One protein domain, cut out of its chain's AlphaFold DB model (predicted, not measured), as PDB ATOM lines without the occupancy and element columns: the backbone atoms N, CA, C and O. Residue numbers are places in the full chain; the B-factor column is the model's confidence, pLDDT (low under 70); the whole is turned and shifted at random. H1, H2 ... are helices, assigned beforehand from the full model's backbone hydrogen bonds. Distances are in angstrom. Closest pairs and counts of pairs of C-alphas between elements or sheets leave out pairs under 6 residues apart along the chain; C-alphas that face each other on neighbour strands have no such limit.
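Overview. This is residues 2 to 47 of the 319 residues of an uncharacterized protein of Lachnospiraceae bacterium 28-4 (UniProt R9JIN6). With little regular structure, the printed part is an open frame: the helix H2 makes one side, the one-turn helix H1 lies across the gap from it, and the long link, residues 15 to 30, swings out and back between them. Residues 3 to 9, and 28 to 40, of which 31 to 40 belong to H2, stand free. The 46 printed residues have two named helices, H1 then H2, and no named strand; the class is all helix, with 17 residues in named elements. The whole is only just loose, close to compact, with a radius of gyration of the C-alphas of 11.5 A and spans of 30 by 22 by 17 A.

Arrangement. H2, residues 31 to 43, and H1, residues 11 to 14, are apart, with no C-alpha of one within 8 A of the other. In H2 every O i to N i+4 pair is within hydrogen-bond range; H1 is too short for such a pair, and its one O i to N i+3 pair is within range.

Along the chain. H2 runs 18.0 A from C-alpha 31 at (168.538, 198.546, 166.621) to C-alpha 43 at (175.891, 182.882, 171.554). H1 begins at C-alpha 11 at (185.683, 193.708, 177.563) and measures 5.1 A.

Size, cuts and confidence. The two C-alphas farthest apart, of Asp 21 and Glu 43, are 30.2 A apart. The printed part has no cut, and no printed residue is under 70 in pLDDT.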
ATOM      1  N   ILE A   2     182.833 207.560 176.702       85.44
ATOM      2  CA  ILE A   2     181.993 206.397 177.014       85.44
ATOM      3  C   ILE A   2     182.525 205.812 178.314       85.44
ATOM      4  O   ILE A   2     183.734 205.683 178.474       85.44
ATOM      5  N   VAL A   3     181.626 205.488 179.239       87.25
ATOM      6  CA  VAL A   3     181.965 204.827 180.500       87.25
ATOM      7  C   VAL A   3     181.407 203.414 180.433       87.25
ATOM      8  O   VAL A   3     180.235 203.230 180.103       87.25
ATOM      9  N   PHE A   4     182.239 202.422 180.728       86.81
ATOM     10  CA  PHE A   4     181.866 201.012 180.704       86.81
ATOM     11  C   PHE A   4     182.381 200.300 181.956       86.81
ATOM     12  O   PHE A   4     183.321 200.754 182.606       86.81
ATOM     13  N   ASN A   5     181.744 199.184 182.309       86.44
ATOM     14  CA  ASN A   5     182.192 198.345 183.413       86.44
ATOM     15  C   ASN A   5     183.243 197.346 182.911       86.44
ATOM     16  O   ASN A   5     182.942 196.542 182.032       86.44
ATOM     17  N   ALA A   6     184.445 197.392 183.488       86.00
ATOM     18  CA  ALA A   6     185.531 196.454 183.205       86.00
ATOM     19  C   ALA A   6     185.715 195.379 184.303       86.00
ATOM     20  O   ALA A   6     186.553 194.488 184.179       86.00
ATOM     21  N   ILE A   7     184.957 195.449 185.404       87.12
ATOM     22  CA  ILE A   7     185.139 194.565 186.562       87.12
ATOM     23  C   ILE A   7     184.627 193.163 186.231       87.12
ATOM     24  O   ILE A   7     183.423 192.966 186.065       87.12
ATOM     25  N   LYS A   8     185.534 192.175 186.215       85.31
ATOM     26  CA  LYS A   8     185.230 190.756 185.924       85.31
ATOM     27  C   LYS A   8     184.508 190.559 184.583       85.31
ATOM     28  O   LYS A   8     183.667 189.675 184.447       85.31
ATOM     29  N   THR A   9     184.840 191.389 183.600       84.88
ATOM     30  CA  THR A   9     184.316 191.295 182.233       84.88
ATOM     31  C   THR A   9     185.432 190.970 181.252       84.88
ATOM     32  O   THR A   9     186.580 191.338 181.479       84.88
ATOM     33  N   ASP A  10     185.087 190.382 180.114       86.81
ATOM     34  CA  ASP A  10     185.991 190.114 178.993       86.81
ATOM     35  C   ASP A  10     186.065 191.283 177.988       86.81
ATOM     36  O   ASP A  10     186.414 191.087 176.825       86.81
ATOM     37  N   THR A  11     185.736 192.507 178.419       88.00
ATOM     38  CA  THR A  11     185.683 193.708 177.563       88.00
ATOM     39  C   THR A  11     186.999 193.969 176.840       88.00
ATOM     40  O   THR A  11     186.976 194.249 175.646       88.00
ATOM     41  N   GLN A  12     188.135 193.811 177.526       85.62
ATOM     42  CA  GLN A  12     189.464 193.947 176.920       85.62
ATOM     43  C   GLN A  12     189.672 192.960 175.772       85.62
ATOM     44  O   GLN A  12     189.924 193.380 174.647       85.62
ATOM     45  N   ALA A  13     189.460 191.664 176.015       86.06
ATOM     46  CA  ALA A  13     189.615 190.628 174.994       86.06
ATOM     47  C   ALA A  13     188.618 190.785 173.828       86.06
ATOM     48  O   ALA A  13     188.988 190.619 172.667       86.06
ATOM     49  N   ARG A  14     187.360 191.159 174.108       87.88
ATOM     50  CA  ARG A  14     186.324 191.376 173.076       87.88
ATOM     51  C   ARG A  14     186.621 192.551 172.156       87.88
ATOM     52  O   ARG A  14     186.216 192.527 170.998       87.88
ATOM     53  N   LEU A  15     187.289 193.574 172.675       87.31
ATOM     54  CA  LEU A  15     187.713 194.747 171.919       87.31
ATOM     55  C   LEU A  15     189.172 194.612 171.468       87.31
ATOM     56  O   LEU A  15     189.892 195.598 171.393       87.31
ATOM     57  N   SER A  16     189.608 193.384 171.169       82.94
ATOM     58  CA  SER A  16     190.924 193.095 170.589       82.94
ATOM     59  C   SER A  16     192.108 193.598 171.420       82.94
ATOM     60  O   SER A  16     193.105 194.036 170.858       82.94
ATOM     61  N   GLY A  17     192.005 193.524 172.748       80.62
ATOM     62  CA  GLY A  17     193.070 193.943 173.661       80.62
ATOM     63  C   GLY A  17     193.112 195.446 173.940       80.62
ATOM     64  O   GLY A  17     194.154 195.921 174.369       80.62
ATOM     65  N   HIS A  18     192.012 196.178 173.711       85.06
ATOM     66  CA  HIS A  18     191.968 197.630 173.933       85.06
ATOM     67  C   HIS A  18     192.407 198.040 175.349       85.06
ATOM     68  O   HIS A  18     192.174 197.320 176.332       85.06
ATOM     69  N   ASP A  19     192.936 199.254 175.446       83.44
ATOM     70  CA  ASP A  19     193.193 199.951 176.696       83.44
ATOM     71  C   ASP A  19     192.469 201.316 176.733       83.44
ATOM     72  O   ASP A  19     191.466 201.541 176.053       83.44
ATOM     73  N   CYS A  20     192.872 202.199 177.645       84.44
ATOM     74  CA  CYS A  20     192.277 203.528 177.806       84.44
ATOM     75  C   CYS A  20     193.311 204.646 177.605       84.44
ATOM     76  O   CYS A  20     193.153 205.722 178.187       84.44
ATOM     77  N   ASP A  21     194.369 204.396 176.825       84.12
ATOM     78  CA  ASP A  21     195.433 205.369 176.568       84.12
ATOM     79  C   ASP A  21     195.140 206.286 175.366       84.12
ATOM     80  O   ASP A  21     195.630 207.416 175.323       84.12
ATOM     81  N   SER A  22     194.294 205.841 174.429       83.38
ATOM     82  CA  SER A  22     193.841 206.619 173.264       83.38
ATOM     83  C   SER A  22     192.812 205.902 172.376       83.38
ATOM     84  O   SER A  22     192.413 206.451 171.346       83.38
ATOM     85  N   ASP A  23     192.364 204.701 172.752       85.81
ATOM     86  CA  ASP A  23     191.512 203.872 171.902       85.81
ATOM     87  C   ASP A  23     190.131 204.483 171.626       85.81
ATOM     88  O   ASP A  23     189.460 205.061 172.489       85.81
ATOM     89  N   PHE A  24     189.669 204.298 170.388       88.94
ATOM     90  CA  PHE A  24     188.346 204.714 169.938       88.94
ATOM     91  C   PHE A  24     187.491 203.492 169.622       88.94
ATOM     92  O   PHE A  24     187.908 202.582 168.909       88.94
ATOM     93  N   VAL A  25     186.242 203.512 170.086       88.62
ATOM     94  CA  VAL A  25     185.253 202.476 169.781       88.62
ATOM     95  C   VAL A  25     184.171 203.023 168.859       88.62
ATOM     96  O   VAL A  25     183.691 204.147 169.023       88.62
ATOM     97  N   TYR A  26     183.752 202.211 167.890       89.25
ATOM     98  CA  TYR A  26     182.558 202.505 167.107       89.25
ATOM     99  C   TYR A  26     181.313 202.274 167.969       89.25
ATOM    100  O   TYR A  26     181.083 201.167 168.454       89.25
ATOM    101  N   VAL A  27     180.496 203.315 168.138       89.62
ATOM    102  CA  VAL A  27     179.225 203.242 168.866       89.62
ATOM    103  C   VAL A  27     178.074 203.545 167.930       89.62
ATOM    104  O   VAL A  27     178.101 204.511 167.170       89.62
ATOM    105  N   THR A  28     177.037 202.723 168.019       91.25
ATOM    106  CA  THR A  28     175.814 202.870 167.243       91.25
ATOM    107  C   THR A  28     174.605 202.536 168.103       91.25
ATOM    108  O   THR A  28     174.660 201.649 168.954       91.25
ATOM    109  N   ASN A  29     173.506 203.251 167.879       92.25
ATOM    110  CA  ASN A  29     172.194 202.963 168.456       92.25
ATOM    111  C   ASN A  29     171.254 202.280 167.447       92.25
ATOM    112  O   ASN A  29     170.069 202.120 167.729       92.25
ATOM    113  N   HIS A  30     171.761 201.883 166.274       96.44
ATOM    114  CA  HIS A  30     170.965 201.185 165.271       96.44
ATOM    115  C   HIS A  30     170.476 199.844 165.829       96.44
ATOM    116  O   HIS A  30     171.285 198.967 166.145       96.44
ATOM    117  N   HIS A  31     169.156 199.677 165.926       96.19
ATOM    118  CA  HIS A  31     168.538 198.546 166.621       96.19
ATOM    119  C   HIS A  31     169.015 197.182 166.105       96.19
ATOM    120  O   HIS A  31     169.346 196.319 166.917       96.19
ATOM    121  N   ASP A  32     169.149 197.011 164.786       94.62
ATOM    122  CA  ASP A  32     169.619 195.741 164.214       94.62
ATOM    123  C   ASP A  32     171.071 195.417 164.597       94.62
ATOM    124  O   ASP A  32     171.376 194.286 164.973       94.62
ATOM    125  N   LEU A  33     171.969 196.413 164.573       93.94
ATOM    126  CA  LEU A  33     173.375 196.222 164.941       93.94
ATOM    127  C   LEU A  33     173.513 195.937 166.437       93.94
ATOM    128  O   LEU A  33     174.250 195.032 166.825       93.94
ATOM    129  N   ALA A  34     172.758 196.650 167.276       93.38
ATOM    130  CA  ALA A  34     172.715 196.400 168.712       93.38
ATOM    131  C   ALA A  34     172.156 195.000 169.031       93.38
ATOM    132  O   ALA A  34     172.685 194.297 169.895       93.38
ATOM    133  N   GLY A  35     171.122 194.562 168.306       95.25
ATOM    134  CA  GLY A  35     170.556 193.218 168.420       95.25
ATOM    135  C   GLY A  35     171.559 192.125 168.045       95.25
ATOM    136  O   GLY A  35     171.721 191.157 168.792       95.25
ATOM    137  N   LEU A  36     172.282 192.300 166.934       93.44
ATOM    138  CA  LEU A  36     173.347 191.385 166.511       93.44
ATOM    139  C   LEU A  36     174.504 191.345 167.515       93.44
ATOM    140  O   LEU A  36     174.961 190.257 167.854       93.44
ATOM    141  N   ALA A  37     174.930 192.493 168.048       91.06
ATOM    142  CA  ALA A  37     175.974 192.558 169.069       91.06
ATOM    143  C   ALA A  37     175.562 191.829 170.360       91.06
ATOM    144  O   ALA A  37     176.347 191.067 170.921       91.06
ATOM    145  N   LYS A  38     174.306 191.990 170.803       92.12
ATOM    146  CA  LYS A  38     173.766 191.263 171.962       92.12
ATOM    147  C   LYS A  38     173.749 189.751 171.731       92.12
ATOM    148  O   LYS A  38     174.105 188.995 172.631       92.12
ATOM    149  N   ARG A  39     173.351 189.302 170.538       94.69
ATOM    150  CA  ARG A  39     173.393 187.877 170.174       94.69
ATOM    151  C   ARG A  39     174.820 187.351 170.140       94.69
ATOM    152  O   ARG A  39     175.086 186.326 170.751       94.69
ATOM    153  N   ALA A  40     175.740 188.087 169.519       91.50
ATOM    154  CA  ALA A  40     177.160 187.752 169.508       91.50
ATOM    155  C   ALA A  40     177.720 187.599 170.932       91.50
ATOM    156  O   ALA A  40     178.482 186.676 171.200       91.50
ATOM    157  N   TYR A  41     177.288 188.462 171.856       88.62
ATOM    158  CA  TYR A  41     177.699 188.414 173.256       88.62
ATOM    159  C   TYR A  41     177.285 187.128 173.983       88.62
ATOM    160  O   TYR A  41     178.063 186.612 174.784       88.62
ATOM    161  N   ILE A  42     176.083 186.620 173.696       91.25
ATOM    162  CA  ILE A  42     175.478 185.463 174.374       91.25
ATOM    163  C   ILE A  42     175.839 184.140 173.686       91.25
ATOM    164  O   ILE A  42     176.087 183.145 174.359       91.25
ATOM    165  N   GLU A  43     175.819 184.113 172.352       93.31
ATOM    166  CA  GLU A  43     175.891 182.882 171.554       93.31
ATOM    167  C   GLU A  43     177.331 182.459 171.226       93.31
ATOM    168  O   GLU A  43     177.562 181.284 170.946       93.31
ATOM    169  N   TYR A  44     178.299 183.384 171.245       89.88
ATOM    170  CA  TYR A  44     179.660 183.121 170.773       89.88
ATOM    171  C   TYR A  44     180.715 183.399 171.850       89.88
ATOM    172  O   TYR A  44     180.652 184.428 172.530       89.88
ATOM    173  N   PRO A  45     181.710 182.506 172.000       89.81
ATOM    174  CA  PRO A  45     182.791 182.698 172.952       89.81
ATOM    175  C   PRO A  45     183.745 183.803 172.493       89.81
ATOM    176  O   PRO A  45     183.989 183.998 171.301       89.81
ATOM    177  N   THR A  46     184.332 184.489 173.468       90.25
ATOM    178  CA  THR A  46     185.421 185.440 173.245       90.25
ATOM    179  C   THR A  46     186.743 184.685 173.150       90.25
ATOM    180  O   THR A  46     187.038 183.842 173.998       90.25
ATOM    181  N   ILE A  47     187.555 184.996 172.141       90.94
ATOM    182  CA  ILE A  47     188.930 184.492 172.054       90.94
ATOM    183  C   ILE A  47     189.774 185.259 173.074       90.94
ATOM    184  O   ILE A  47     189.856 186.484 173.008       90.94
TER     185      ILE A  47